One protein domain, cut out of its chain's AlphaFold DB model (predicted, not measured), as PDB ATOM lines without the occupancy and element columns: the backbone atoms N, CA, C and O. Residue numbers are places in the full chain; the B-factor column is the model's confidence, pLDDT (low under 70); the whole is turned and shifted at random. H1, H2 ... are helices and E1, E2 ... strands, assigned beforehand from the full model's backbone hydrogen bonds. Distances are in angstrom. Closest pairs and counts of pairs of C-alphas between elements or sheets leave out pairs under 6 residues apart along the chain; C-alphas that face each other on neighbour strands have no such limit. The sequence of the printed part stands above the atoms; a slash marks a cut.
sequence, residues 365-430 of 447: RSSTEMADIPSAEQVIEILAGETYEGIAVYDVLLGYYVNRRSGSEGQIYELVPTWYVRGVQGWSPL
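What this domain is: This is residues 365 to 430 of the 447 residues of the protein "Two-component signal transduction system YycFG, regulatory protein YycH" of Amphibacillus marinus (UniProt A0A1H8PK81). A long hairpin of two antiparallel strands, E1 and E2, makes the length of the domain; E2 bends, and the short strand E3 folds back along its last part, while a single short helix, H1, stands near that same end and only grazes the sheet. Residues 406 to 411, at the turn of the long hairpin, stick out free. The printed part has 66 residues, with one named helix and three named strands in the order H1, E1, E2, E3; the class is mixed, helices and strands. The sheet has the order E1, E2, E3, all antiparallel. The whole is loose and elongated, with a radius of gyration of the C-alphas of 14.9 A and spans of 46 by 25 by 17 A.

How they stand to each other: From Arg 365 the printed part comes to H1, residues 376 to 383, in which every O i to N i+4 pair is within hydrogen-bond range. A long link of 11 residues joins H1 to E1, residues 395 to 407. H1 is on the sheet but only grazes it, with 7 pairs of C-alphas within 10 A. E1 and E2, residues 410 to 423, form a hairpin with a tight link, antiparallel at 160 degrees between their directions. The C-alphas of Val 396 and Val 421 face each other at 4.5 A, and those of Ser 406 and Gln 411 also at 4.5 A. N 403 and O 414 are 2.8 A apart, and N 420 and O 397 are 2.8 A apart, both within hydrogen-bond range. E2 bends by 65 degrees at residue 419. E2 and E3, residues 426 to 429, form a second hairpin with a tight link, antiparallel at 119 degrees. N 421 and O 428 are within hydrogen-bond range at 2.8 A. E1, E2 and E3 make a meander, each strand the antiparallel neighbour of the one before; E1 and E3 are edge strands and E2 is the inner one.

Where its parts are: H1 begins at C-alpha 376, at (-27.198, -11.622, 18.544). E1 is 36.0 A from first to last C-alpha and begins at C-alpha 395, at (-18.544, -4.301, 25.574). E2, the longest strand by residues with 14, measures 36.3 A. E3 ends at C-alpha 429, at (-17.059, -15.808, 27.790).

The domain as a whole: The C-alphas of Gly 390 and Glu 409 are the two farthest apart, at 46.4 A. The printed part has no cut, and the long link is that from H1 to E1. The mean pLDDT of the printed part is 88.7; residues 365 to 366 and 407 to 410 are under 70.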
ATOM      1  N   ARG A 365      -7.218 -28.152   6.893       66.12
ATOM      2  CA  ARG A 365      -8.407 -27.987   6.032       66.12
ATOM      3  C   ARG A 365      -9.669 -27.783   6.887       66.12
ATOM      4  O   ARG A 365      -9.765 -28.363   7.964       66.12
ATOM      5  N   SER A 366     -10.603 -26.982   6.367       63.72
ATOM      6  CA  SER A 366     -11.877 -26.594   6.994       63.72
ATOM      7  C   SER A 366     -12.601 -27.778   7.639       63.72
ATOM      8  O   SER A 366     -12.735 -28.838   7.015       63.72
ATOM      9  N   SER A 367     -13.076 -27.580   8.869       70.38
ATOM     10  CA  SER A 367     -14.014 -28.503   9.502       70.38
ATOM     11  C   SER A 367     -15.393 -28.335   8.871       70.38
ATOM     12  O   SER A 367     -15.694 -27.318   8.259       70.38
ATOM     13  N   THR A 368     -16.260 -29.328   9.025       78.56
ATOM     14  CA  THR A 368     -17.704 -29.150   8.785       78.56
ATOM     15  C   THR A 368     -18.472 -28.962  10.094       78.56
ATOM     16  O   THR A 368     -19.699 -29.020  10.102       78.56
ATOM     17  N   GLU A 369     -17.754 -28.845  11.211       88.75
ATOM     18  CA  GLU A 369     -18.322 -28.639  12.536       88.75
ATOM     19  C   GLU A 369     -18.733 -27.177  12.716       88.75
ATOM     20  O   GLU A 369     -18.001 -26.262  12.346       88.75
ATOM     21  N   MET A 370     -19.925 -26.983  13.277       91.50
ATOM     22  CA  MET A 370     -20.507 -25.674  13.544       91.50
ATOM     23  C   MET A 370     -20.709 -25.540  15.051       91.50
ATOM     24  O   MET A 370     -21.281 -26.437  15.673       91.50
ATOM     25  N   ALA A 371     -20.260 -24.430  15.624       91.69
ATOM     26  CA  ALA A 371     -20.436 -24.114  17.030       91.69
ATOM     27  C   ALA A 371     -21.908 -23.804  17.339       91.69
ATOM     28  O   ALA A 371     -22.590 -23.089  16.597       91.69
ATOM     29  N   ASP A 372     -22.389 -24.328  18.464       92.00
ATOM     30  CA  ASP A 372     -23.695 -23.978  19.012       92.00
ATOM     31  C   ASP A 372     -23.555 -22.729  19.887       92.00
ATOM     32  O   ASP A 372     -23.288 -22.811  21.087       92.00
ATOM     33  N   ILE A 373     -23.658 -21.560  19.253       93.81
ATOM     34  CA  ILE A 373     -23.606 -20.260  19.923       93.81
ATOM     35  C   ILE A 373     -24.907 -19.471  19.737       93.81
ATOM     36  O   ILE A 373     -25.529 -19.561  18.671       93.81
ATOM     37  N   PRO A 374     -25.315 -18.672  20.745       94.69
ATOM     38  CA  PRO A 374     -26.501 -17.826  20.646       94.69
ATOM     39  C   PRO A 374     -26.427 -16.828  19.477       94.69
ATOM     40  O   PRO A 374     -25.350 -16.315  19.158       94.69
ATOM     41  N   SER A 375     -27.574 -16.516  18.864       95.25
ATOM     42  CA  SER A 375     -27.696 -15.376  17.940       95.25
ATOM     43  C   SER A 375     -27.543 -14.045  18.679       95.25
ATOM     44  O   SER A 375     -27.672 -13.997  19.903       95.25
ATOM     45  N   ALA A 376     -27.317 -12.952  17.949       95.06
ATOM     46  CA  ALA A 376     -27.198 -11.622  18.544       95.06
ATOM     47  C   ALA A 376     -28.439 -11.226  19.373       95.06
ATOM     48  O   ALA A 376     -28.292 -10.687  20.468       95.06
ATOM     49  N   GLU A 377     -29.655 -11.565  18.927       95.62
ATOM     50  CA  GLU A 377     -30.884 -11.335  19.701       95.62
ATOM     51  C   GLU A 377     -30.886 -12.119  21.012       95.62
ATOM     52  O   GLU A 377     -31.222 -11.578  22.062       95.62
ATOM     53  N   GLN A 378     -30.475 -13.389  20.968       95.81
ATOM     54  CA  GLN A 378     -30.397 -14.222  22.164       95.81
ATOM     55  C   GLN A 378     -29.335 -13.704  23.136       95.81
ATOM     56  O   GLN A 378     -29.541 -13.753  24.346       95.81
ATOM     57  N   VAL A 379     -28.212 -13.180  22.633       96.81
ATOM     58  CA  VAL A 379     -27.210 -12.511  23.474       96.81
ATOM     59  C   VAL A 379     -27.822 -11.296  24.163       96.81
ATOM     60  O   VAL A 379     -27.698 -11.177  25.377       96.81
ATOM     61  N   ILE A 380     -28.541 -10.441  23.432       95.94
ATOM     62  CA  ILE A 380     -29.238  -9.278  24.005       95.94
ATOM     63  C   ILE A 380     -30.230  -9.710  25.097       95.94
ATOM     64  O   ILE A 380     -30.251  -9.118  26.177       95.94
ATOM     65  N   GLU A 381     -31.010 -10.766  24.860       95.38
ATOM     66  CA  GLU A 381     -31.929 -11.325  25.858       95.38
ATOM     67  C   GLU A 381     -31.195 -11.837  27.110       95.38
ATOM     68  O   GLU A 381     -31.660 -11.612  28.229       95.38
ATOM     69  N   ILE A 382     -30.040 -12.493  26.946       95.81
ATOM     70  CA  ILE A 382     -29.207 -12.975  28.060       95.81
ATOM     71  C   ILE A 382     -28.645 -11.802  28.870       95.81
ATOM     72  O   ILE A 382     -28.706 -11.829  30.101       95.81
ATOM     73  N   LEU A 383     -28.126 -10.770  28.199       95.38
ATOM     74  CA  LEU A 383     -27.567  -9.574  28.840       95.38
ATOM     75  C   LEU A 383     -28.634  -8.759  29.582       95.38
ATOM     76  O   LEU A 383     -28.340  -8.136  30.597       95.38
ATOM     77  N   ALA A 384     -29.879  -8.774  29.103       93.06
ATOM     78  CA  ALA A 384     -31.017  -8.157  29.781       93.06
ATOM     79  C   ALA A 384     -31.624  -9.033  30.900       93.06
ATOM     80  O   ALA A 384     -32.529  -8.587  31.610       93.06
ATOM     81  N   GLY A 385     -31.179 -10.285  31.037       92.75
ATOM     82  CA  GLY A 385     -31.717 -11.262  31.980       92.75
ATOM     83  C   GLY A 385     -31.060 -11.247  33.365       92.75
ATOM     84  O   GLY A 385     -30.096 -10.534  33.629       92.75
ATOM     85  N   GLU A 386     -31.556 -12.120  34.253       91.38
ATOM     86  CA  GLU A 386     -31.086 -12.258  35.647       91.38
ATOM     87  C   GLU A 386     -29.578 -12.563  35.757       91.38
ATOM     88  O   GLU A 386     -28.947 -12.221  36.752       91.38
ATOM     89  N   THR A 387     -28.979 -13.199  34.741       91.69
ATOM     90  CA  THR A 387     -27.553 -13.565  34.740       91.69
ATOM     91  C   THR A 387     -26.627 -12.353  34.769       91.69
ATOM     92  O   THR A 387     -25.561 -12.431  35.372       91.69
ATOM     93  N   TYR A 388     -27.035 -11.247  34.144       93.12
ATOM     94  CA  TYR A 388     -26.252 -10.012  34.064       93.12
ATOM     95  C   TYR A 388     -26.851  -8.877  34.907       93.12
ATOM     96  O   TYR A 388     -26.341  -7.757  34.890       93.12
ATOM     97  N   GLU A 389     -27.880  -9.157  35.716       92.06
ATOM     98  CA  GLU A 389     -28.459  -8.167  36.623       92.06
ATOM     99  C   GLU A 389     -27.406  -7.676  37.634       92.06
ATOM    100  O   GLU A 389     -26.860  -8.435  38.436       92.06
ATOM    101  N   GLY A 390     -27.099  -6.376  37.588       89.25
ATOM    102  CA  GLY A 390     -26.087  -5.753  38.447       89.25
ATOM    103  C   GLY A 390     -24.633  -6.034  38.045       89.25
ATOM    104  O   GLY A 390     -23.722  -5.625  38.768       89.25
ATOM    105  N   ILE A 391     -24.394  -6.695  36.908       92.94
ATOM    106  CA  ILE A 391     -23.059  -6.880  36.333       92.94
ATOM    107  C   ILE A 391     -22.795  -5.754  35.333       92.94
ATOM    108  O   ILE A 391     -23.584  -5.518  34.425       92.94
ATOM    109  N   ALA A 392     -21.663  -5.067  35.484       93.62
ATOM    110  CA  ALA A 392     -21.255  -4.043  34.530       93.62
ATOM    111  C   ALA A 392     -20.819  -4.687  33.204       93.62
ATOM    112  O   ALA A 392     -19.838  -5.438  33.173       93.62
ATOM    113  N   VAL A 393     -21.530  -4.355  32.130       95.19
ATOM    114  CA  VAL A 393     -21.252  -4.764  30.750       95.19
ATOM    115  C   VAL A 393     -20.724  -3.548  30.005       95.19
ATOM    116  O   VAL A 393     -21.447  -2.577  29.800       95.19
ATOM    117  N   TYR A 394     -19.446  -3.572  29.648       92.00
ATOM    118  CA  TYR A 394     -18.799  -2.474  28.931       92.00
ATOM    119  C   TYR A 394     -18.757  -2.698  27.428       92.00
ATOM    120  O   TYR A 394     -18.783  -1.721  26.694       92.00
ATOM    121  N   ASP A 395     -18.659  -3.950  26.987       93.00
ATOM    122  CA  ASP A 395     -18.544  -4.301  25.574       93.00
ATOM    123  C   ASP A 395     -18.890  -5.786  25.361       93.00
ATOM    124  O   ASP A 395     -18.794  -6.580  26.307       93.00
ATOM    125  N   VAL A 396     -19.290  -6.166  24.146       95.12
ATOM    126  CA  VAL A 396     -19.606  -7.547  23.757       95.12
ATOM    127  C   VAL A 396     -19.133  -7.807  22.334       95.12
ATOM    128  O   VAL A 396     -19.540  -7.121  21.404       95.12
ATOM    129  N   LEU A 397     -18.311  -8.840  22.158       94.00
ATOM    130  CA  LEU A 397     -17.692  -9.167  20.876       94.00
ATOM    131  C   LEU A 397     -17.753 -10.657  20.595       94.00
ATOM    132  O   LEU A 397     -17.693 -11.487  21.504       94.00
ATOM    133  N   LEU A 398     -17.803 -10.994  19.312       93.50
ATOM    134  CA  LEU A 398     -17.521 -12.340  18.853       93.50
ATOM    135  C   LEU A 398     -16.002 -12.516  18.741       93.50
ATOM    136  O   LEU A 398     -15.311 -11.679  18.162       93.50
ATOM    137  N   GLY A 399     -15.486 -13.609  19.286       94.12
ATOM    138  CA  GLY A 399     -14.090 -14.007  19.147       94.12
ATOM    139  C   GLY A 399     -13.964 -15.521  19.084       94.12
ATOM    140  O   GLY A 399     -14.962 -16.240  19.037       94.12
ATOM    141  N   TYR A 400     -12.735 -16.017  19.132       94.06
ATOM    142  CA  TYR A 400     -12.462 -17.445  19.198       94.06
ATOM    143  C   TYR A 400     -12.005 -17.870  20.592       94.06
ATOM    144  O   TYR A 400     -11.092 -17.284  21.183       94.06
ATOM    145  N   TYR A 401     -12.622 -18.941  21.083       92.69
ATOM    146  CA  TYR A 401     -12.100 -19.760  22.167       92.69
ATOM    147  C   TYR A 401     -11.183 -20.839  21.589       92.69
ATOM    148  O   TYR A 401     -11.508 -21.428  20.558       92.69
ATOM    149  N   VAL A 402     -10.065 -21.126  22.256       90.94
ATOM    150  CA  VAL A 402      -9.165 -22.207  21.845       90.94
ATOM    151  C   VAL A 402      -9.480 -23.465  22.645       90.94
ATOM    152  O   VAL A 402      -9.309 -23.498  23.862       90.94
ATOM    153  N   ASN A 403      -9.876 -24.530  21.955       88.69
ATOM    154  CA  ASN A 403      -9.974 -25.863  22.538       88.69
ATOM    155  C   ASN A 403      -8.800 -26.747  22.101       88.69
ATOM    156  O   ASN A 403      -8.287 -26.632  20.989       88.69
ATOM    157  N   ARG A 404      -8.396 -27.673  22.975       85.88
ATOM    158  CA  ARG A 404      -7.299 -28.615  22.730       85.88
ATOM    159  C   ARG A 404      -7.847 -30.022  22.598       85.88
ATOM    160  O   ARG A 404      -8.497 -30.532  23.509       85.88
ATOM    161  N   ARG A 405      -7.537 -30.684  21.483       80.06
ATOM    162  CA  ARG A 405      -7.881 -32.094  21.272       80.06
ATOM    163  C   ARG A 405      -6.638 -32.907  20.984       80.06
ATOM    164  O   ARG A 405      -5.953 -32.709  19.985       80.06
ATOM    165  N   SER A 406      -6.396 -33.880  21.850       73.62
ATOM    166  CA  SER A 406      -5.377 -34.901  21.634       73.62
ATOM    167  C   SER A 406      -6.006 -36.076  20.894       73.62
ATOM    168  O   SER A 406      -6.862 -36.777  21.434       73.62
ATOM    169  N   GLY A 407      -5.605 -36.276  19.639       61.66
ATOM    170  CA  GLY A 407      -6.057 -37.383  18.798       61.66
ATOM    171  C   GLY A 407      -4.953 -38.398  18.508       61.66
ATOM    172  O   GLY A 407      -3.794 -38.229  18.883       61.66
ATOM    173  N   SER A 408      -5.299 -39.457  17.771       56.09
ATOM    174  CA  SER A 408      -4.329 -40.453  17.290       56.09
ATOM    175  C   SER A 408      -3.292 -39.890  16.310       56.09
ATOM    176  O   SER A 408      -2.278 -40.540  16.075       56.09
ATOM    177  N   GLU A 409      -3.545 -38.709  15.737       56.25
ATOM    178  CA  GLU A 409      -2.671 -38.030  14.768       56.25
ATOM    179  C   GLU A 409      -1.848 -36.880  15.383       56.25
ATOM    180  O   GLU A 409      -1.089 -36.228  14.672       56.25
ATOM    181  N   GLY A 410      -1.952 -36.655  16.700       69.56
ATOM    182  CA  GLY A 410      -1.282 -35.563  17.413       69.56
ATOM    183  C   GLY A 410      -2.260 -34.595  18.084       69.56
ATOM    184  O   GLY A 410      -3.470 -34.831  18.112       69.56
ATOM    185  N   GLN A 411      -1.713 -33.526  18.661       80.31
ATOM    186  CA  GLN A 411      -2.482 -32.440  19.266       80.31
ATOM    187  C   GLN A 411      -2.959 -31.463  18.187       80.31
ATOM    188  O   GLN A 411      -2.187 -31.035  17.326       80.31
ATOM    189  N   ILE A 412      -4.248 -31.141  18.243       87.75
ATOM    190  CA  ILE A 412      -4.949 -30.220  17.350       87.75
ATOM    191  C   ILE A 412      -5.576 -29.124  18.212       87.75
ATOM    192  O   ILE A 412      -6.114 -29.404  19.288       87.75
ATOM    193  N   TYR A 413      -5.514 -27.893  17.718       89.88
ATOM    194  CA  TYR A 413      -6.203 -26.743  18.288       89.88
ATOM    195  C   TYR A 413      -7.471 -26.454  17.493       89.88
ATOM    196  O   TYR A 413      -7.454 -26.464  16.262       89.88
ATOM    197  N   GLU A 414      -8.562 -26.181  18.195       91.25
ATOM    198  CA  GLU A 414      -9.826 -25.765  17.599       91.25
ATOM    199  C   GLU A 414     -10.102 -24.322  17.986       91.25
ATOM    200  O   GLU A 414     -10.083 -23.991  19.170       91.25
ATOM    201  N   LEU A 415     -10.381 -23.473  17.003       92.62
ATOM    202  CA  LEU A 415     -10.925 -22.148  17.249       92.62
ATOM    203  C   LEU A 415     -12.442 -22.238  17.141       92.62
ATOM    204  O   LEU A 415     -12.990 -22.468  16.061       92.62
ATOM    205  N   VAL A 416     -13.106 -22.092  18.282       93.31
ATOM    206  CA  VAL A 416     -14.559 -22.185  18.417       93.31
ATOM    207  C   VAL A 416     -15.119 -20.766  18.541       93.31
ATOM    208  O   VAL A 416     -14.792 -20.090  19.525       93.31
ATOM    209  N   PRO A 417     -15.937 -20.283  17.582       94.50
ATOM    210  CA  PRO A 417     -16.630 -19.003  17.705       94.50
ATOM    211  C   PRO A 417     -17.350 -18.910  19.051       94.50
ATOM    212  O   PRO A 417     -18.025 -19.853  19.453       94.50
ATOM    213  N   THR A 418     -17.165 -17.812  19.777       95.00
ATOM    214  CA  THR A 418     -17.686 -17.618  21.136       95.00
ATOM    215  C   THR A 418     -17.954 -16.137  21.385       95.00
ATOM    216  O   THR A 418     -17.165 -15.275  20.997       95.00
ATOM    217  N   TRP A 419     -19.063 -15.829  22.057       96.12
ATOM    218  CA  TRP A 419     -19.350 -14.479  22.532       96.12
ATOM    219  C   TRP A 419     -18.568 -14.170  23.802       96.12
ATOM    220  O   TRP A 419     -18.570 -14.956  24.749       96.12
ATOM    221  N   TYR A 420     -17.957 -12.995  23.842       95.31
ATOM    222  CA  TYR A 420     -17.213 -12.480  24.978       95.31
ATOM    223  C   TYR A 420     -17.844 -11.192  25.475       95.31
ATOM    224  O   TYR A 420     -18.245 -10.343  24.688       95.31
ATOM    225  N   VAL A 421     -17.895 -11.042  26.793       95.19
ATOM    226  CA  VAL A 421     -18.385  -9.851  27.482       95.19
ATOM    227  C   VAL A 421     -17.226  -9.211  28.229       95.19
ATOM    228  O   VAL A 421     -16.513  -9.885  28.979       95.19
ATOM    229  N   ARG A 422     -17.033  -7.906  28.041       92.50
ATOM    230  CA  ARG A 422     -16.060  -7.106  28.781       92.50
ATOM    231  C   ARG A 422     -16.715  -6.521  30.018       92.50
ATOM    232  O   ARG A 422     -17.630  -5.708  29.918       92.50
ATOM    233  N   GLY A 423     -16.199  -6.884  31.183       90.94
ATOM    234  CA  GLY A 423     -16.568  -6.275  32.457       90.94
ATOM    235  C   GLY A 423     -15.390  -5.573  33.127       90.94
ATOM    236  O   GLY A 423     -14.363  -5.277  32.516       90.94
ATOM    237  N   VAL A 424     -15.513  -5.353  34.438       86.44
ATOM    238  CA  VAL A 424     -14.458  -4.754  35.283       86.44
ATOM    239  C   VAL A 424     -13.169  -5.584  35.286       86.44
ATOM    240  O   VAL A 424     -12.083  -5.025  35.393       86.44
ATOM    241  N   GLN A 425     -13.287  -6.908  35.159       84.06
ATOM    242  CA  GLN A 425     -12.159  -7.846  35.186       84.06
ATOM    243  C   GLN A 425     -11.567  -8.124  33.792       84.06
ATOM    244  O   GLN A 425     -10.693  -8.976  33.662       84.06
ATOM    245  N   GLY A 426     -12.030  -7.419  32.755       87.12
ATOM    246  CA  GLY A 426     -11.653  -7.678  31.366       87.12
ATOM    247  C   GLY A 426     -12.659  -8.568  30.639       87.12
ATOM    248  O   GLY A 426     -13.841  -8.586  30.985       87.12
ATOM    249  N   TRP A 427     -12.189  -9.245  29.594       90.81
ATOM    250  CA  TRP A 427     -12.996 -10.111  28.737       90.81
ATOM    251  C   TRP A 427     -13.224 -11.485  29.370       90.81
ATOM    252  O   TRP A 427     -12.287 -12.122  29.849       90.81
ATOM    253  N   SER A 428     -14.464 -11.966  29.327       92.44
ATOM    254  CA  SER A 428     -14.840 -13.323  29.732       92.44
ATOM    255  C   SER A 428     -15.900 -13.890  28.786       92.44
ATOM    256  O   SER A 428     -16.696 -13.101  28.274       92.44
ATOM    257  N   PRO A 429     -15.974 -15.216  28.569       94.00
ATOM    258  CA  PRO A 429     -17.059 -15.808  27.790       94.00
ATOM    259  C   PRO A 429     -18.436 -15.406  28.323       94.00
ATOM    260  O   PRO A 429     -18.630 -15.260  29.535       94.00
ATOM    261  N   LEU A 430     -19.398 -15.258  27.414       94.69
ATOM    262  CA  LEU A 430     -20.797 -15.037  27.749       94.69
ATOM    263  C   LEU A 430     -21.297 -16.171  28.652       94.69
ATOM    264  O   LEU A 430     -21.216 -17.351  28.307       94.69
TER     265      LEU A 430